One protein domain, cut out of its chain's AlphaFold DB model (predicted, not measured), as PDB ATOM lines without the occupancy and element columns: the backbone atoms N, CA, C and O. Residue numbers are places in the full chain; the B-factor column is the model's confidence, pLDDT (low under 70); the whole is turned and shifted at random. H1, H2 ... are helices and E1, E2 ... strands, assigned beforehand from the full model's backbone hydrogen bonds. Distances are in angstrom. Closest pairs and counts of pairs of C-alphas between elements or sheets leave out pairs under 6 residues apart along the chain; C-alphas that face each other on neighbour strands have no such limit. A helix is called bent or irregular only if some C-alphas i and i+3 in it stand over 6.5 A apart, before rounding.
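Overview. This is residues 430 to 562 of the 585 residues of the protein "Glucosaminidase domain-containing protein" of Candidatus Saccharibacteria bacterium (UniProt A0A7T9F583). A small, rolled sheet makes a flattened barrel, closed only in part: E3, E4, E5 and E8 form one wall, and the sharply bent E2 leads across to E7 and E6 on the opposite side. E1 extends the sheet beyond E2, H3 packs beside E8, E1 and E2, and the short H1 and H2 sit at strand ends. The printed part has 133 residues, with three named helices and eight named strands in the order E1 E2 E3 H1 E4 E5 E6 E7 E8 H2 H3. The class is mixed, helices and strands; the sheet is branched, and its neighbour pairs are antiparallel. The whole is compact, with a radius of gyration of the C-alphas of 13.3 A, and rounded, spanning 31 by 31 by 30 A.

Arrangement. In the strongly twisted sheet, E2, residues 440 to 449, has three neighbours and bends by 124 degrees at residue 446. E1, residues 430 to 436, is on one side of it, in a hairpin with N 434 and O 441 2.8 A apart; E8, residues 522 to 529, is on the other side, with N 442 and O 523 at 2.8 A. Past the bend E2 pairs with E7, residues 511 to 515, N 448 and O 513 being 2.8 A apart. E6, residues 496 to 498, forms a hairpin with E7, with N 497 and O 514 at 2.8 A. E8 also pairs with E5, residues 489 to 494, with N 491 and O 526 at 2.8 A. E5 and E4, residues 474 to 480, form a hairpin, with N 476 and O 492 at 2.9 A. E3, residues 454 to 460, is the edge strand beside E4, with N 457 and O 477 at 2.8 A. Residues 454 to 455 of E3 pair antiparallel with residues 505 to 506. H3, residues 549 to 560, is on the sheet at a height of 6.0 A, over none of its strands; the closest C-alphas of H3 and E8 are those of Phe 554 and Gly 526, 5.7 A apart. H1, residues 463 to 466, is on the opposite face at 4.8 A, also over none. H2, residues 534 to 537, stands at the sheet's level and touches residues 549 to 551 of H3, the closest C-alphas being those of Ala 535 and Met 550, 5.3 A apart. Every O i to N i+4 pair in H3 is within hydrogen-bond range; H1 and H2 are too short for such a pair.

Along the chain. E1 begins at C-alpha 430 (-40.584, -0.593, 43.395) and is 18.9 A long. E8 measures 21.6 A, E4 19.9 A, E3 17.8 A, E5 17.2 A and E2 15.2 A. H3 is 16.5 A long and ends at C-alpha 560 (-57.191, -9.889, 34.422).

Size, cuts and confidence. The C-alphas farthest apart, those of Ala 482 and Phe 519, are 34.5 A apart. The printed part has no cut. The links E6 to E7 and H2 to H3 are long. Mean pLDDT of the printed part is 75.4; 43 residues are under 70, among them 461 to 473, 500 to 506 and 516 to 522.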
ATOM      1  N   GLY A 430     -40.508  -1.887  44.068       54.03
ATOM      2  CA  GLY A 430     -40.584  -0.593  43.395       54.03
ATOM      3  C   GLY A 430     -41.141  -0.681  41.977       54.03
ATOM      4  O   GLY A 430     -40.683   0.069  41.130       54.03
ATOM      5  N   LEU A 431     -42.079  -1.596  41.719       68.56
ATOM      6  CA  LEU A 431     -42.698  -1.789  40.410       68.56
ATOM      7  C   LEU A 431     -43.399  -0.509  39.921       68.56
ATOM      8  O   LEU A 431     -44.231   0.062  40.629       68.56
ATOM      9  N   TRP A 432     -43.101  -0.080  38.697       61.47
ATOM     10  CA  TRP A 432     -43.782   1.031  38.034       61.47
ATOM     11  C   TRP A 432     -44.002   0.745  36.550       61.47
ATOM     12  O   TRP A 432     -43.175   0.129  35.877       61.47
ATOM     13  N   SER A 433     -45.136   1.221  36.039       74.38
ATOM     14  CA  SER A 433     -45.536   1.020  34.651       74.38
ATOM     15  C   SER A 433     -44.989   2.107  33.732       74.38
ATOM     16  O   SER A 433     -45.108   3.300  34.022       74.38
ATOM     17  N   MET A 434     -44.474   1.696  32.576       67.94
ATOM     18  CA  MET A 434     -44.127   2.564  31.453       67.94
ATOM     19  C   MET A 434     -45.162   2.406  30.344       67.94
ATOM     20  O   MET A 434     -46.329   2.676  30.573       67.94
ATOM     21  N   ARG A 435     -44.775   2.050  29.124       77.62
ATOM     22  CA  ARG A 435     -45.585   2.142  27.906       77.62
ATOM     23  C   ARG A 435     -46.262   0.807  27.596       77.62
ATOM     24  O   ARG A 435     -45.885  -0.236  28.119       77.62
ATOM     25  N   ILE A 436     -47.250   0.867  26.707       81.62
ATOM     26  CA  ILE A 436     -47.690  -0.284  25.913       81.62
ATOM     27  C   ILE A 436     -47.102  -0.141  24.508       81.62
ATOM     28  O   ILE A 436     -47.343   0.876  23.845       81.62
ATOM     29  N   ASP A 437     -46.404  -1.167  24.032       81.56
ATOM     30  CA  ASP A 437     -45.872  -1.260  22.670       81.56
ATOM     31  C   ASP A 437     -46.052  -2.661  22.056       81.56
ATOM     32  O   ASP A 437     -47.180  -2.984  21.668       81.56
ATOM     33  N   GLN A 438     -45.005  -3.486  21.920       85.38
ATOM     34  CA  GLN A 438     -45.138  -4.899  21.543       85.38
ATOM     35  C   GLN A 438     -45.587  -5.755  22.733       85.38
ATOM     36  O   GLN A 438     -46.098  -6.863  22.528       85.38
ATOM     37  N   GLY A 439     -45.438  -5.216  23.943       89.88
ATOM     38  CA  GLY A 439     -45.883  -5.770  25.209       89.88
ATOM     39  C   GLY A 439     -46.217  -4.660  26.209       89.88
ATOM     40  O   GLY A 439     -46.761  -3.616  25.833       89.88
ATOM     41  N   ILE A 440     -45.914  -4.910  27.481       88.62
ATOM     42  CA  ILE A 440     -45.915  -3.905  28.545       88.62
ATOM     43  C   ILE A 440     -44.483  -3.662  29.036       88.62
ATOM     44  O   ILE A 440     -43.759  -4.613  29.338       88.62
ATOM     45  N   ASP A 441     -44.109  -2.388  29.153       78.81
ATOM     46  CA  ASP A 441     -42.819  -1.957  29.698       78.81
ATOM     47  C   ASP A 441     -42.945  -1.730  31.211       78.81
ATOM     48  O   ASP A 441     -43.714  -0.868  31.655       78.81
ATOM     49  N   MET A 442     -42.187  -2.477  32.007       74.50
ATOM     50  CA  MET A 442     -42.218  -2.431  33.472       74.50
ATOM     51  C   MET A 442     -40.833  -2.135  34.039       74.50
ATOM     52  O   MET A 442     -39.862  -2.782  33.660       74.50
ATOM     53  N   GLY A 443     -40.740  -1.197  34.978       63.91
ATOM     54  CA  GLY A 443     -39.528  -0.948  35.758       63.91
ATOM     55  C   GLY A 443     -39.670  -1.452  37.191       63.91
ATOM     56  O   GLY A 443     -40.777  -1.535  37.719       63.91
ATOM     57  N   GLY A 444     -38.553  -1.794  37.825       60.97
ATOM     58  CA  GLY A 444     -38.519  -2.314  39.191       60.97
ATOM     59  C   GLY A 444     -37.252  -3.121  39.447       60.97
ATOM     60  O   GLY A 444     -36.329  -3.109  38.634       60.97
ATOM     61  N   GLU A 445     -37.199  -3.811  40.579       67.12
ATOM     62  CA  GLU A 445     -36.093  -4.706  40.910       67.12
ATOM     63  C   GLU A 445     -36.573  -5.941  41.659       67.12
ATOM     64  O   GLU A 445     -37.316  -5.840  42.632       67.12
ATOM     65  N   GLY A 446     -36.134  -7.112  41.217       58.91
ATOM     66  CA  GLY A 446     -36.446  -8.368  41.880       58.91
ATOM     67  C   GLY A 446     -36.969  -9.441  40.932       58.91
ATOM     68  O   GLY A 446     -36.909  -9.293  39.709       58.91
ATOM     69  N   PRO A 447     -37.448 -10.555  41.494       77.25
ATOM     70  CA  PRO A 447     -37.777 -11.735  40.720       77.25
ATOM     71  C   PRO A 447     -39.046 -11.529  39.887       77.25
ATOM     72  O   PRO A 447     -40.096 -11.137  40.399       77.25
ATOM     73  N   ILE A 448     -38.954 -11.868  38.605       88.00
ATOM     74  CA  ILE A 448     -40.101 -12.089  37.730       88.00
ATOM     75  C   ILE A 448     -40.344 -13.595  37.642       88.00
ATOM     76  O   ILE A 448     -39.436 -14.386  37.366       88.00
ATOM     77  N   TYR A 449     -41.594 -13.986  37.849       89.69
ATOM     78  CA  TYR A 449     -42.044 -15.371  37.799       89.69
ATOM     79  C   TYR A 449     -42.733 -15.701  36.480       89.69
ATOM     80  O   TYR A 449     -43.179 -14.810  35.758       89.69
ATOM     81  N   ALA A 450     -42.853 -16.987  36.153       89.88
ATOM     82  CA  ALA A 450     -43.754 -17.389  35.086       89.88
ATOM     83  C   ALA A 450     -45.189 -16.998  35.467       89.88
ATOM     84  O   ALA A 450     -45.557 -16.910  36.638       89.88
ATOM     85  N   VAL A 451     -46.011 -16.742  34.457       89.69
ATOM     86  CA  VAL A 451     -47.420 -16.392  34.650       89.69
ATOM     87  C   VAL A 451     -48.205 -17.623  35.078       89.69
ATOM     88  O   VAL A 451     -49.084 -17.529  35.924       89.69
ATOM     89  N   GLY A 452     -47.874 -18.789  34.528       79.69
ATOM     90  CA  GLY A 452     -48.551 -20.045  34.810       79.69
ATOM     91  C   GLY A 452     -47.823 -21.240  34.203       79.69
ATOM     92  O   GLY A 452     -46.715 -21.075  33.688       79.69
ATOM     93  N   PRO A 453     -48.436 -22.436  34.249       70.31
ATOM     94  CA  PRO A 453     -47.838 -23.662  33.733       70.31
ATOM     95  C   PRO A 453     -47.412 -23.530  32.269       70.31
ATOM     96  O   PRO A 453     -48.212 -23.116  31.424       70.31
ATOM     97  N   GLY A 454     -46.175 -23.910  31.953       67.31
ATOM     98  CA  GLY A 454     -45.642 -23.834  30.603       67.31
ATOM     99  C   GLY A 454     -44.284 -24.502  30.404       67.31
ATOM    100  O   GLY A 454     -43.719 -25.082  31.324       67.31
ATOM    101  N   VAL A 455     -43.772 -24.435  29.172       65.38
ATOM    102  CA  VAL A 455     -42.465 -24.992  28.778       65.38
ATOM    103  C   VAL A 455     -41.643 -23.923  28.070       65.38
ATOM    104  O   VAL A 455     -42.134 -23.294  27.131       65.38
ATOM    105  N   VAL A 456     -40.401 -23.705  28.506       64.69
ATOM    106  CA  VAL A 456     -39.493 -22.703  27.923       64.69
ATOM    107  C   VAL A 456     -39.076 -23.111  26.509       64.69
ATOM    108  O   VAL A 456     -38.555 -24.200  26.291       64.69
ATOM    109  N   GLU A 457     -39.280 -22.223  25.536       71.94
ATOM    110  CA  GLU A 457     -39.039 -22.487  24.109       71.94
ATOM    111  C   GLU A 457     -37.756 -21.822  23.598       71.94
ATOM    112  O   GLU A 457     -37.045 -22.388  22.768       71.94
ATOM    113  N   VAL A 458     -37.457 -20.607  24.069       81.44
ATOM    114  CA  VAL A 458     -36.309 -19.810  23.616       81.44
ATOM    115  C   VAL A 458     -35.671 -19.118  24.807       81.44
ATOM    116  O   VAL A 458     -36.374 -18.530  25.619       81.44
ATOM    117  N   VAL A 459     -34.340 -19.132  24.871       78.50
ATOM    118  CA  VAL A 459     -33.543 -18.334  25.811       78.50
ATOM    119  C   VAL A 459     -32.347 -17.753  25.063       78.50
ATOM    120  O   VAL A 459     -31.609 -18.478  24.400       78.50
ATOM    121  N   ARG A 460     -32.164 -16.438  25.157       81.69
ATOM    122  CA  ARG A 460     -31.059 -15.668  24.573       81.69
ATOM    123  C   ARG A 460     -30.538 -14.754  25.666       81.69
ATOM    124  O   ARG A 460     -31.190 -13.767  25.987       81.69
ATOM    125  N   LYS A 461     -29.422 -15.107  26.298       68.50
ATOM    126  CA  LYS A 461     -29.033 -14.480  27.575       68.50
ATOM    127  C   LYS A 461     -28.378 -13.114  27.372       68.50
ATOM    128  O   LYS A 461     -28.343 -12.310  28.297       68.50
ATOM    129  N   ASN A 462     -27.940 -12.811  26.149       64.38
ATOM    130  CA  ASN A 462     -27.118 -11.640  25.867       64.38
ATOM    131  C   ASN A 462     -27.677 -10.809  24.703       64.38
ATOM    132  O   ASN A 462     -28.274 -11.352  23.770       64.38
ATOM    133  N   LYS A 463     -27.356  -9.507  24.668       60.84
ATOM    134  CA  LYS A 463     -27.766  -8.586  23.587       60.84
ATOM    135  C   LYS A 463     -27.430  -9.123  22.190       60.84
ATOM    136  O   LYS A 463     -28.278  -9.074  21.302       60.84
ATOM    137  N   ALA A 464     -26.225  -9.676  22.020       54.75
ATOM    138  CA  ALA A 464     -25.744 -10.241  20.755       54.75
ATOM    139  C   ALA A 464     -26.579 -11.439  20.261       54.75
ATOM    140  O   ALA A 464     -26.659 -11.678  19.061       54.75
ATOM    141  N   GLU A 465     -27.215 -12.165  21.181       52.66
ATOM    142  CA  GLU A 465     -28.043 -13.338  20.893       52.66
ATOM    143  C   GLU A 465     -29.520 -12.960  20.752       52.66
ATOM    144  O   GLU A 465     -30.233 -13.562  19.953       52.66
ATOM    145  N   SER A 466     -29.980 -11.957  21.513       54.62
ATOM    146  CA  SER A 466     -31.394 -11.577  21.645       54.62
ATOM    147  C   SER A 466     -32.047 -11.200  20.310       54.62
ATOM    148  O   SER A 466     -33.207 -11.540  20.076       54.62
ATOM    149  N   GLY A 467     -31.306 -10.545  19.406       52.62
ATOM    150  CA  GLY A 467     -31.850  -9.969  18.172       52.62
ATOM    151  C   GLY A 467     -32.865  -8.839  18.410       52.62
ATOM    152  O   GLY A 467     -33.576  -8.465  17.474       52.62
ATOM    153  N   TRP A 468     -32.948  -8.324  19.645       52.38
ATOM    154  CA  TRP A 468     -33.845  -7.251  20.072       52.38
ATOM    155  C   TRP A 468     -33.213  -5.870  19.812       52.38
ATOM    156  O   TRP A 468     -32.057  -5.654  20.192       52.38
ATOM    157  N   PRO A 469     -33.899  -4.932  19.135       44.31
ATOM    158  CA  PRO A 469     -33.377  -3.584  18.930       44.31
ATOM    159  C   PRO A 469     -33.508  -2.731  20.207       44.31
ATOM    160  O   PRO A 469     -34.541  -2.763  20.853       44.31
ATOM    161  N   GLY A 470     -32.485  -1.930  20.540       46.00
ATOM    162  CA  GLY A 470     -32.639  -0.778  21.451       46.00
ATOM    163  C   GLY A 470     -31.951  -0.819  22.824       46.00
ATOM    164  O   GLY A 470     -31.534   0.238  23.286       46.00
ATOM    165  N   THR A 471     -31.712  -1.974  23.448       48.25
ATOM    166  CA  THR A 471     -31.298  -2.025  24.877       48.25
ATOM    167  C   THR A 471     -30.353  -3.211  25.172       48.25
ATOM    168  O   THR A 471     -30.288  -4.159  24.383       48.25
ATOM    169  N   PRO A 472     -29.499  -3.163  26.218       47.28
ATOM    170  CA  PRO A 472     -28.797  -4.353  26.702       47.28
ATOM    171  C   PRO A 472     -29.806  -5.294  27.368       47.28
ATOM    172  O   PRO A 472     -30.700  -4.830  28.065       47.28
ATOM    173  N   GLY A 473     -29.690  -6.604  27.142       62.09
ATOM    174  CA  GLY A 473     -30.611  -7.526  27.793       62.09
ATOM    175  C   GLY A 473     -30.708  -8.921  27.206       62.09
ATOM    176  O   GLY A 473     -30.102  -9.235  26.174       62.09
ATOM    177  N   SER A 474     -31.485  -9.745  27.895       72.62
ATOM    178  CA  SER A 474     -31.835 -11.099  27.491       72.62
ATOM    179  C   SER A 474     -33.198 -11.124  26.785       72.62
ATOM    180  O   SER A 474     -33.942 -10.150  26.796       72.62
ATOM    181  N   PHE A 475     -33.529 -12.237  26.141       86.00
ATOM    182  CA  PHE A 475     -34.851 -12.499  25.578       86.00
ATOM    183  C   PHE A 475     -35.196 -13.964  25.806       86.00
ATOM    184  O   PHE A 475     -34.411 -14.845  25.446       86.00
ATOM    185  N   MET A 476     -36.370 -14.242  26.359       89.75
ATOM    186  CA  MET A 476     -36.875 -15.602  26.477       89.75
ATOM    187  C   MET A 476     -38.328 -15.712  26.043       89.75
ATOM    188  O   MET A 476     -39.063 -14.732  26.094       89.75
ATOM    189  N   THR A 477     -38.745 -16.919  25.666       90.12
ATOM    190  CA  THR A 477     -40.158 -17.265  25.500       90.12
ATOM    191  C   THR A 477     -40.471 -18.595  26.158       90.12
ATOM    192  O   THR A 477     -39.625 -19.490  26.190       90.12
ATOM    193  N   TYR A 478     -41.700 -18.758  26.632       84.94
ATOM    194  CA  TYR A 478     -42.234 -20.055  27.043       84.94
ATOM    195  C   TYR A 478     -43.701 -20.178  26.636       84.94
ATOM    196  O   TYR A 478     -44.410 -19.173  26.540       84.94
ATOM    197  N   LYS A 479     -44.142 -21.408  26.373       86.00
ATOM    198  CA  LYS A 479     -45.501 -21.731  25.934       86.00
ATOM    199  C   LYS A 479     -46.348 -22.204  27.096       86.00
ATOM    200  O   LYS A 479     -45.971 -23.158  27.772       86.00
ATOM    201  N   LEU A 480     -47.510 -21.590  27.279       81.75
ATOM    202  CA  LEU A 480     -48.468 -21.967  28.310       81.75
ATOM    203  C   LEU A 480     -49.097 -23.324  27.982       81.75
ATOM    204  O   LEU A 480     -49.564 -23.550  26.864       81.75
ATOM    205  N   THR A 481     -49.130 -24.227  28.956       73.50
ATOM    206  CA  THR A 481     -49.679 -25.585  28.808       73.50
ATOM    207  C   THR A 481     -51.070 -25.740  29.418       73.50
ATOM    208  O   THR A 481     -51.777 -26.685  29.076       73.50
ATOM    209  N   ALA A 482     -51.491 -24.806  30.271       66.88
ATOM    210  CA  ALA A 482     -52.800 -24.794  30.919       66.88
ATOM    211  C   ALA A 482     -53.345 -23.363  31.036       66.88
ATOM    212  O   ALA A 482     -52.620 -22.404  30.775       66.88
ATOM    213  N   GLY A 483     -54.613 -23.228  31.433       78.75
ATOM    214  CA  GLY A 483     -55.301 -21.949  31.625       78.75
ATOM    215  C   GLY A 483     -55.924 -21.364  30.348       78.75
ATOM    216  O   GLY A 483     -55.818 -21.956  29.271       78.75
ATOM    217  N   PRO A 484     -56.597 -20.203  30.437       82.88
ATOM    218  CA  PRO A 484     -57.371 -19.649  29.321       82.88
ATOM    219  C   PRO A 484     -56.533 -19.218  28.103       82.88
ATOM    220  O   PRO A 484     -57.087 -19.023  27.026       82.88
ATOM    221  N   ALA A 485     -55.209 -19.094  28.253       87.06
ATOM    222  CA  ALA A 485     -54.263 -18.809  27.171       87.06
ATOM    223  C   ALA A 485     -53.390 -20.023  26.793       87.06
ATOM    224  O   ALA A 485     -52.341 -19.858  26.166       87.06
ATOM    225  N   ALA A 486     -53.799 -21.245  27.163       84.12
ATOM    226  CA  ALA A 486     -53.073 -22.464  26.821       84.12
ATOM    227  C   ALA A 486     -52.780 -22.548  25.312       84.12
ATOM    228  O   ALA A 486     -53.629 -22.280  24.462       84.12
ATOM    229  N   GLY A 487     -51.547 -22.919  24.978       78.75
ATOM    230  CA  GLY A 487     -51.048 -22.972  23.609       78.75
ATOM    231  C   GLY A 487     -50.452 -21.662  23.086       78.75
ATOM    232  O   GLY A 487     -49.830 -21.700  22.023       78.75
ATOM    233  N   LYS A 488     -50.590 -20.536  23.802       92.94
ATOM    234  CA  LYS A 488     -49.907 -19.270  23.483       92.94
ATOM    235  C   LYS A 488     -48.552 -19.182  24.181       92.94
ATOM    236  O   LYS A 488     -48.371 -19.753  25.256       92.94
ATOM    237  N   SER A 489     -47.621 -18.443  23.581       92.06
ATOM    238  CA  SER A 489     -46.303 -18.185  24.166       92.06
ATOM    239  C   SER A 489     -46.198 -16.754  24.681       92.06
ATOM    240  O   SER A 489     -46.740 -15.832  24.072       92.06
ATOM    241  N   ILE A 490     -45.482 -16.568  25.787       96.44
ATOM    242  CA  ILE A 490     -45.177 -15.264  26.395       96.44
ATOM    243  C   ILE A 490     -43.675 -15.015  26.270       96.44
ATOM    244  O   ILE A 490     -42.897 -15.961  26.407       96.44
ATOM    245  N   PHE A 491     -43.268 -13.770  26.011       94.19
ATOM    246  CA  PHE A 491     -41.874 -13.341  26.091       94.19
ATOM    247  C   PHE A 491     -41.595 -12.467  27.310       94.19
ATOM    248  O   PHE A 491     -42.472 -11.745  27.778       94.19
ATOM    249  N   PHE A 492     -40.338 -12.511  27.746       92.12
ATOM    250  CA  PHE A 492     -39.727 -11.548  28.659       92.12
ATOM    251  C   PHE A 492     -38.387 -11.109  28.068       92.12
ATOM    252  O   PHE A 492     -37.625 -11.947  27.572       92.12
ATOM    253  N   ALA A 493     -38.128  -9.804  28.071       84.44
ATOM    254  CA  ALA A 493     -36.992  -9.200  27.392       84.44
ATOM    255  C   ALA A 493     -36.308  -8.107  28.231       84.44
ATOM    256  O   ALA A 493     -36.814  -7.687  29.271       84.44
ATOM    257  N   GLU A 494     -35.165  -7.637  27.726       76.12
ATOM    258  CA  GLU A 494     -34.384  -6.502  28.239       76.12
ATOM    259  C   GLU A 494     -33.656  -6.794  29.560       76.12
ATOM    260  O   GLU A 494     -32.902  -7.769  29.621       76.12
ATOM    261  N   ASN A 495     -33.817  -5.976  30.608       71.88
ATOM    262  CA  ASN A 495     -33.017  -6.038  31.846       71.88
ATOM    263  C   ASN A 495     -33.434  -7.172  32.801       71.88
ATOM    264  O   ASN A 495     -33.330  -7.066  34.021       71.88
ATOM    265  N   CYS A 496     -33.919  -8.256  32.214       73.06
ATOM    266  CA  CYS A 496     -34.419  -9.464  32.835       73.06
ATOM    267  C   CYS A 496     -33.341 -10.545  32.667       73.06
ATOM    268  O   CYS A 496     -33.154 -11.094  31.582       73.06
ATOM    269  N   VAL A 497     -32.583 -10.820  33.732       78.81
ATOM    270  CA  VAL A 497     -31.515 -11.831  33.740       78.81
ATOM    271  C   VAL A 497     -32.146 -13.211  33.854       78.81
ATOM    272  O   VAL A 497     -32.607 -13.604  34.922       78.81
ATOM    273  N   ILE A 498     -32.202 -13.938  32.736       78.62
ATOM    274  CA  ILE A 498     -32.941 -15.205  32.643       78.62
ATOM    275  C   ILE A 498     -32.290 -16.299  33.493       78.62
ATOM    276  O   ILE A 498     -31.121 -16.645  33.295       78.62
ATOM    277  N   THR A 499     -33.084 -16.892  34.383       71.00
ATOM    278  CA  THR A 499     -32.668 -17.962  35.304       71.00
ATOM    279  C   THR A 499     -33.031 -19.363  34.814       71.00
ATOM    280  O   THR A 499     -32.528 -20.342  35.355       71.00
ATOM    281  N   VAL A 500     -33.850 -19.460  33.765       63.09
ATOM    282  CA  VAL A 500     -34.317 -20.717  33.157       63.09
ATOM    283  C   VAL A 500     -33.596 -21.041  31.840       63.09
ATOM    284  O   VAL A 500     -32.926 -20.198  31.234       63.09
ATOM    285  N   ASN A 501     -33.721 -22.283  31.382       67.00
ATOM    286  CA  ASN A 501     -33.170 -22.808  30.136       67.00
ATOM    287  C   ASN A 501     -34.281 -23.371  29.235       67.00
ATOM    288  O   ASN A 501     -35.385 -23.670  29.679       67.00
ATOM    289  N   VAL A 502     -33.993 -23.504  27.937       63.38
ATOM    290  CA  VAL A 502     -34.933 -24.108  26.977       63.38
ATOM    291  C   VAL A 502     -35.265 -25.540  27.399       63.38
ATOM    292  O   VAL A 502     -34.359 -26.326  27.664       63.38
ATOM    293  N   GLY A 503     -36.554 -25.878  27.406       49.47
ATOM    294  CA  GLY A 503     -37.075 -27.175  27.833       49.47
ATOM    295  C   GLY A 503     -37.522 -27.230  29.295       49.47
ATOM    296  O   GLY A 503     -38.222 -28.177  29.652       49.47
ATOM    297  N   ASP A 504     -37.189 -26.225  30.112       49.88
ATOM    298  CA  ASP A 504     -37.632 -26.168  31.505       49.88
ATOM    299  C   ASP A 504     -39.164 -26.102  31.575       49.88
ATOM    300  O   ASP A 504     -39.813 -25.347  30.841       49.88
ATOM    301  N   ILE A 505     -39.737 -26.905  32.473       53.81
ATOM    302  CA  ILE A 505     -41.152 -26.829  32.836       53.81
ATOM    303  C   ILE A 505     -41.269 -25.767  33.924       53.81
ATOM    304  O   ILE A 505     -40.590 -25.847  34.944       53.81
ATOM    305  N   VAL A 506     -42.122 -24.778  33.694       57.03
ATOM    306  CA  VAL A 506     -42.306 -23.627  34.579       57.03
ATOM    307  C   VAL A 506     -43.760 -23.534  35.016       57.03
ATOM    308  O   VAL A 506     -44.660 -23.952  34.291       57.03
ATOM    309  N   ASP A 507     -44.001 -22.967  36.188       74.19
ATOM    310  CA  ASP A 507     -45.326 -22.628  36.697       74.19
ATOM    311  C   ASP A 507     -45.345 -21.221  37.309       74.19
ATOM    312  O   ASP A 507     -44.339 -20.509  37.311       74.19
ATOM    313  N   ALA A 508     -46.490 -20.816  37.862       72.94
ATOM    314  CA  ALA A 508     -46.660 -19.486  38.438       72.94
ATOM    315  C   ALA A 508     -45.684 -19.159  39.592       72.94
ATOM    316  O   ALA A 508     -45.511 -17.988  39.934       72.94
ATOM    317  N   ASN A 509     -45.053 -20.166  40.206       69.31
ATOM    318  CA  ASN A 509     -44.080 -20.019  41.290       69.31
ATOM    319  C   ASN A 509     -42.627 -20.106  40.793       69.31
ATOM    320  O   ASN A 509     -41.702 -19.807  41.543       69.31
ATOM    321  N   THR A 510     -42.411 -20.453  39.526       65.31
ATOM    322  CA  THR A 510     -41.077 -20.577  38.941       65.31
ATOM    323  C   THR A 510     -40.513 -19.208  38.593       65.31
ATOM    324  O   THR A 510     -41.088 -18.484  37.778       65.31
ATOM    325  N   LYS A 511     -39.379 -18.836  39.193       84.56
ATOM    326  CA  LYS A 511     -38.665 -17.608  38.830       84.56
ATOM    327  C   LYS A 511     -38.025 -17.777  37.452       84.56
ATOM    328  O   LYS A 511     -37.199 -18.667  37.261       84.56
ATOM    329  N   ILE A 512     -38.395 -16.916  36.508       80.56
ATOM    330  CA  ILE A 512     -37.909 -16.974  35.122       80.56
ATOM    331  C   ILE A 512     -36.800 -15.962  34.848       80.56
ATOM    332  O   ILE A 512     -35.945 -16.219  33.997       80.56
ATOM    333  N   CYS A 513     -36.778 -14.843  35.575       83.38
ATOM    334  CA  CYS A 513     -35.650 -13.927  35.556       83.38
ATOM    335  C   CYS A 513     -35.595 -13.014  36.777       83.38
ATOM    336  O   CYS A 513     -36.578 -12.859  37.496       83.38
ATOM    337  N   ASP A 514     -34.446 -12.376  36.968       77.81
ATOM    338  CA  ASP A 514     -34.284 -11.254  37.888       77.81
ATOM    339  C   ASP A 514     -34.303  -9.939  37.092       77.81
ATOM    340  O   ASP A 514     -33.498  -9.742  36.178       77.81
ATOM    341  N   LEU A 515     -35.255  -9.055  37.405       75.88
ATOM    342  CA  LEU A 515     -35.314  -7.701  36.859       75.88
ATOM    343  C   LEU A 515     -34.339  -6.805  37.617       75.88
ATOM    344  O   LEU A 515     -34.383  -6.745  38.847       75.88
ATOM    345  N   HIS A 516     -33.508  -6.072  36.882       61.59
ATOM    346  CA  HIS A 516     -32.543  -5.144  37.462       61.59
ATOM    347  C   HIS A 516     -32.725  -3.714  36.954       61.59
ATOM    348  O   HIS A 516     -32.855  -3.486  35.754       61.59
ATOM    349  N   GLY A 517     -32.609  -2.751  37.877       50.09
ATOM    350  CA  GLY A 517     -32.418  -1.329  37.582       50.09
ATOM    351  C   GLY A 517     -33.671  -0.453  37.693       50.09
ATOM    352  O   GLY A 517     -34.155   0.097  36.704       50.09
ATOM    353  N   MET A 518     -34.082  -0.197  38.941       35.50
ATOM    354  CA  MET A 518     -35.292   0.540  39.354       35.50
ATOM    355  C   MET A 518     -35.605   1.872  38.635       35.50
ATOM    356  O   MET A 518     -36.762   2.278  38.668       35.50
ATOM    357  N   PHE A 519     -34.648   2.581  38.014       33.59
ATOM    358  CA  PHE A 519     -34.875   3.944  37.480       33.59
ATOM    359  C   PHE A 519     -34.394   4.204  36.042       33.59
ATOM    360  O   PHE A 519     -34.585   5.308  35.534       33.59
ATOM    361  N   THR A 520     -33.767   3.230  35.379       40.03
ATOM    362  CA  THR A 520     -33.226   3.401  34.009       40.03
ATOM    363  C   THR A 520     -33.353   2.159  33.135       40.03
ATOM    364  O   THR A 520     -33.009   2.217  31.957       40.03
ATOM    365  N   ALA A 521     -33.797   1.041  33.705       47.91
ATOM    366  CA  ALA A 521     -33.802  -0.260  33.070       47.91
ATOM    367  C   ALA A 521     -35.179  -0.901  33.266       47.91
ATOM    368  O   ALA A 521     -35.634  -1.121  34.386       47.91
ATOM    369  N   TRP A 522     -35.866  -1.129  32.153       64.31
ATOM    370  CA  TRP A 522     -37.181  -1.750  32.122       64.31
ATOM    371  C   TRP A 522     -37.071  -3.192  31.599       64.31
ATOM    372  O   TRP A 522     -36.046  -3.592  31.031       64.31
ATOM    373  N   SER A 523     -38.083  -3.993  31.921       81.69
ATOM    374  CA  SER A 523     -38.414  -5.240  31.241       81.69
ATOM    375  C   SER A 523     -39.547  -4.977  30.270       81.69
ATOM    376  O   SER A 523     -40.489  -4.272  30.635       81.69
ATOM    377  N   GLU A 524     -39.538  -5.672  29.145       86.44
ATOM    378  CA  GLU A 524     -40.703  -5.770  28.275       86.44
ATOM    379  C   GLU A 524     -41.230  -7.207  28.297       86.44
ATOM    380  O   GLU A 524     -40.471  -8.170  28.123       86.44
ATOM    381  N   SER A 525     -42.533  -7.368  28.530       92.56
ATOM    382  CA  SER A 525     -43.201  -8.671  28.462       92.56
ATOM    383  C   SER A 525     -44.457  -8.619  27.604       92.56
ATOM    384  O   SER A 525     -45.191  -7.632  27.599       92.56
ATOM    385  N   GLY A 526     -44.703  -9.680  26.839       94.56
ATOM    386  CA  GLY A 526     -45.785  -9.689  25.860       94.56
ATOM    387  C   GLY A 526     -46.040 -11.048  25.224       94.56
ATOM    388  O   GLY A 526     -45.404 -12.048  25.551       94.56
ATOM    389  N   TRP A 527     -46.961 -11.098  24.264       96.31
ATOM    390  CA  TRP A 527     -47.214 -12.313  23.486       96.31
ATOM    391  C   TRP A 527     -46.081 -12.610  22.500       96.31
ATOM    392  O   TRP A 527     -45.527 -11.705  21.870       96.31
ATOM    393  N   ALA A 528     -45.790 -13.892  22.298       93.12
ATOM    394  CA  ALA A 528     -44.734 -14.375  21.421       93.12
ATOM    395  C   ALA A 528     -45.236 -15.405  20.402       93.12
ATOM    396  O   ALA A 528     -46.143 -16.190  20.667       93.12
ATOM    397  N   VAL A 529     -44.598 -15.419  19.231       87.75
ATOM    398  CA  VAL A 529     -44.795 -16.415  18.171       87.75
ATOM    399  C   VAL A 529     -43.431 -16.760  17.579       87.75
ATOM    400  O   VAL A 529     -42.705 -15.870  17.133       87.75
ATOM    401  N   ASN A 530     -43.075 -18.048  17.552       80.88
ATOM    402  CA  ASN A 530     -41.831 -18.553  16.955       80.88
ATOM    403  C   ASN A 530     -40.563 -17.826  17.457       80.88
ATOM    404  O   ASN A 530     -39.696 -17.444  16.666       80.88
ATOM    405  N   GLY A 531     -40.471 -17.579  18.769       75.50
ATOM    406  CA  GLY A 531     -39.308 -16.920  19.376       75.50
ATOM    407  C   GLY A 531     -39.145 -15.439  19.013       75.50
ATOM    408  O   GLY A 531     -38.021 -14.930  19.014       75.50
ATOM    409  N   ARG A 532     -40.236 -14.762  18.635       83.00
ATOM    410  CA  ARG A 532     -40.319 -13.323  18.330       83.00
ATOM    411  C   ARG A 532     -41.604 -12.740  18.921       83.00
ATOM    412  O   ARG A 532     -42.516 -13.497  19.243       83.00
ATOM    413  N   THR A 533     -41.711 -11.414  19.023       88.94
ATOM    414  CA  THR A 533     -42.959 -10.775  19.473       88.94
ATOM    415  C   THR A 533     -44.113 -11.067  18.528       88.94
ATOM    416  O   THR A 533     -43.978 -11.020  17.300       88.94
ATOM    417  N   ALA A 534     -45.289 -11.318  19.095       88.81
ATOM    418  CA  ALA A 534     -46.503 -11.483  18.317       88.81
ATOM    419  C   ALA A 534     -46.871 -10.188  17.578       88.81
ATOM    420  O   ALA A 534     -47.318 -10.253  16.436       88.81
ATOM    421  N   ALA A 535     -46.601  -9.017  18.169       87.62
ATOM    422  CA  ALA A 535     -46.794  -7.715  17.527       87.62
ATOM    423  C   ALA A 535     -46.085  -7.619  16.163       87.62
ATOM    424  O   ALA A 535     -46.685  -7.211  15.168       87.62
ATOM    425  N   LYS A 536     -44.831  -8.084  16.088       85.12
ATOM    426  CA  LYS A 536     -44.035  -8.065  14.856       85.12
ATOM    427  C   LYS A 536     -44.448  -9.137  13.847       85.12
ATOM    428  O   LYS A 536     -44.322  -8.904  12.649       85.12
ATOM    429  N   VAL A 537     -44.881 -10.312  14.311       83.94
ATOM    430  CA  VAL A 537     -45.123 -11.479  13.441       83.94
ATOM    431  C   VAL A 537     -46.572 -11.574  12.964       83.94
ATOM    432  O   VAL A 537     -46.802 -11.785  11.778       83.94
ATOM    433  N   VAL A 538     -47.542 -11.433  13.870       82.94
ATOM    434  CA  VAL A 538     -48.978 -11.642  13.594       82.94
ATOM    435  C   VAL A 538     -49.838 -10.402  13.862       82.94
ATOM    436  O   VAL A 538     -50.993 -10.362  13.455       82.94
ATOM    437  N   GLY A 539     -49.277  -9.375  14.507       77.88
ATOM    438  CA  GLY A 539     -49.984  -8.158  14.911       77.88
ATOM    439  C   GLY A 539     -50.081  -7.061  13.848       77.88
ATOM    440  O   GLY A 539     -50.533  -5.968  14.166       77.88
ATOM    441  N   GLY A 540     -49.658  -7.313  12.605       79.19
ATOM    442  CA  GLY A 540     -49.648  -6.307  11.531       79.19
ATOM    443  C   GLY A 540     -48.360  -5.477  11.430       79.19
ATOM    444  O   GLY A 540     -48.305  -4.550  10.626       79.19
ATOM    445  N   GLY A 541     -47.317  -5.827  12.196       74.56
ATOM    446  CA  GLY A 541     -46.003  -5.178  12.173       74.56
ATOM    447  C   GLY A 541     -45.774  -4.217  13.344       74.56
ATOM    448  O   GLY A 541     -46.691  -3.889  14.091       74.56
ATOM    449  N   TYR A 542     -44.525  -3.774  13.515       77.94
ATOM    450  CA  TYR A 542     -44.115  -2.890  14.611       77.94
ATOM    451  C   TYR A 542     -43.054  -1.879  14.163       77.94
ATOM    452  O   TYR A 542     -42.105  -2.248  13.467       77.94
ATOM    453  N   SER A 543     -43.201  -0.636  14.626       75.81
ATOM    454  CA  SER A 543     -42.174   0.412  14.610       75.81
ATOM    455  C   SER A 543     -41.876   0.855  16.041       75.81
ATOM    456  O   SER A 543     -42.783   0.895  16.866       75.81
ATOM    457  N   GLU A 544     -40.626   1.221  16.328       67.81
ATOM    458  CA  GLU A 544     -40.190   1.549  17.691       67.81
ATOM    459  C   GLU A 544     -41.080   2.612  18.365       67.81
ATOM    460  O   GLU A 544     -41.302   3.688  17.808       67.81
ATOM    461  N   GLY A 545     -41.609   2.316  19.558       64.62
ATOM    462  CA  GLY A 545     -42.504   3.217  20.297       64.62
ATOM    463  C   GLY A 545     -43.997   3.080  20.002       64.62
ATOM    464  O   GLY A 545     -44.811   3.750  20.648       64.62
ATOM    465  N   GLN A 546     -44.385   2.242  19.046       78.31
ATOM    466  CA  GLN A 546     -45.764   2.131  18.582       78.31
ATOM    467  C   GLN A 546     -46.622   1.251  19.505       78.31
ATOM    468  O   GLN A 546     -46.319   0.080  19.709       78.31
ATOM    469  N   ARG A 547     -47.752   1.782  19.998       84.56
ATOM    470  CA  ARG A 547     -48.747   1.005  20.759       84.56
ATOM    471  C   ARG A 547     -49.464   0.014  19.840       84.56
ATOM    472  O   ARG A 547     -50.213   0.427  18.947       84.56
ATOM    473  N   THR A 548     -49.263  -1.285  20.060       90.19
ATOM    474  CA  THR A 548     -49.856  -2.338  19.217       90.19
ATOM    475  C   THR A 548     -51.079  -2.988  19.857       90.19
ATOM    476  O   THR A 548     -51.221  -3.025  21.079       90.19
ATOM    477  N   ALA A 549     -51.969  -3.539  19.030       91.50
ATOM    478  CA  ALA A 549     -53.129  -4.306  19.477       91.50
ATOM    479  C   ALA A 549     -52.722  -5.562  20.270       91.50
ATOM    480  O   ALA A 549     -53.393  -5.916  21.235       91.50
ATOM    481  N   MET A 550     -51.590  -6.185  19.919       93.25
ATOM    482  CA  MET A 550     -51.026  -7.312  20.671       93.25
ATOM    483  C   MET A 550     -50.500  -6.891  22.049       93.25
ATOM    484  O   MET A 550     -50.784  -7.581  23.026       93.25
ATOM    485  N   GLY A 551     -49.795  -5.758  22.143       92.00
ATOM    486  CA  GLY A 551     -49.353  -5.200  23.426       92.00
ATOM    487  C   GLY A 551     -50.533  -4.802  24.315       92.00
ATOM    488  O   GLY A 551     -50.546  -5.120  25.501       92.00
ATOM    489  N   GLN A 552     -51.582  -4.203  23.735       92.19
ATOM    490  CA  GLN A 552     -52.806  -3.886  24.475       92.19
ATOM    491  C   GLN A 552     -53.496  -5.147  25.002       92.19
ATOM    492  O   GLN A 552     -53.822  -5.205  26.181       92.19
ATOM    493  N   ASN A 553     -53.664  -6.172  24.162       94.69
ATOM    494  CA  ASN A 553     -54.271  -7.432  24.587       94.69
ATOM    495  C   ASN A 553     -53.472  -8.108  25.714       94.69
ATOM    496  O   ASN A 553     -54.071  -8.684  26.619       94.69
ATOM    497  N   PHE A 554     -52.138  -8.018  25.687       95.25
ATOM    498  CA  PHE A 554     -51.302  -8.506  26.784       95.25
ATOM    499  C   PHE A 554     -51.446  -7.660  28.058       95.25
ATOM    500  O   PHE A 554     -51.495  -8.210  29.152       95.25
ATOM    501  N   SER A 555     -51.583  -6.336  27.942       91.19
ATOM    502  CA  SER A 555     -51.894  -5.475  29.091       91.19
ATOM    503  C   SER A 555     -53.239  -5.844  29.729       91.19
ATOM    504  O   SER A 555     -53.333  -5.931  30.952       91.19
ATOM    505  N   ASP A 556     -54.267  -6.110  28.917       90.06
ATOM    506  CA  ASP A 556     -55.590  -6.522  29.403       90.06
ATOM    507  C   ASP A 556     -55.527  -7.912  30.072       90.06
ATOM    508  O   ASP A 556     -56.154  -8.149  31.105       90.06
ATOM    509  N   PHE A 557     -54.708  -8.821  29.529       93.19
ATOM    510  CA  PHE A 557     -54.400 -10.109  30.152       93.19
ATOM    511  C   PHE A 557     -53.766  -9.938  31.535       93.19
ATOM    512  O   PHE A 557     -54.258 -10.511  32.508       93.19
ATOM    513  N   MET A 558     -52.716  -9.122  31.635       91.19
ATOM    514  CA  MET A 558     -52.013  -8.858  32.890       91.19
ATOM    515  C   MET A 558     -52.950  -8.263  33.942       91.19
ATOM    516  O   MET A 558     -52.958  -8.729  35.080       91.19
ATOM    517  N   LYS A 559     -53.827  -7.330  33.551       86.94
ATOM    518  CA  LYS A 559     -54.891  -6.803  34.418       86.94
ATOM    519  C   LYS A 559     -55.806  -7.911  34.947       86.94
ATOM    520  O   LYS A 559     -56.097  -7.953  36.142       86.94
ATOM    521  N   SER A 560     -56.239  -8.823  34.072       85.38
ATOM    522  CA  SER A 560     -57.191  -9.889  34.422       85.38
ATOM    523  C   SER A 560     -56.661 -10.878  35.469       85.38
ATOM    524  O   SER A 560     -57.450 -11.486  36.188       85.38
ATOM    525  N   ILE A 561     -55.334 -10.998  35.597       82.44
ATOM    526  CA  ILE A 561     -54.656 -11.863  36.577       82.44
ATOM    527  C   ILE A 561     -54.108 -11.084  37.789       82.44
ATOM    528  O   ILE A 561     -53.260 -11.590  38.526       82.44
ATOM    529  N   GLY A 562     -54.560  -9.839  37.990       81.12
ATOM    530  CA  GLY A 562     -54.129  -8.978  39.100       81.12
ATOM    531  C   GLY A 562     -52.703  -8.430  38.956       81.12
ATOM    532  O   GLY A 562     -52.058  -8.115  39.956       81.12
TER     533      GLY A 562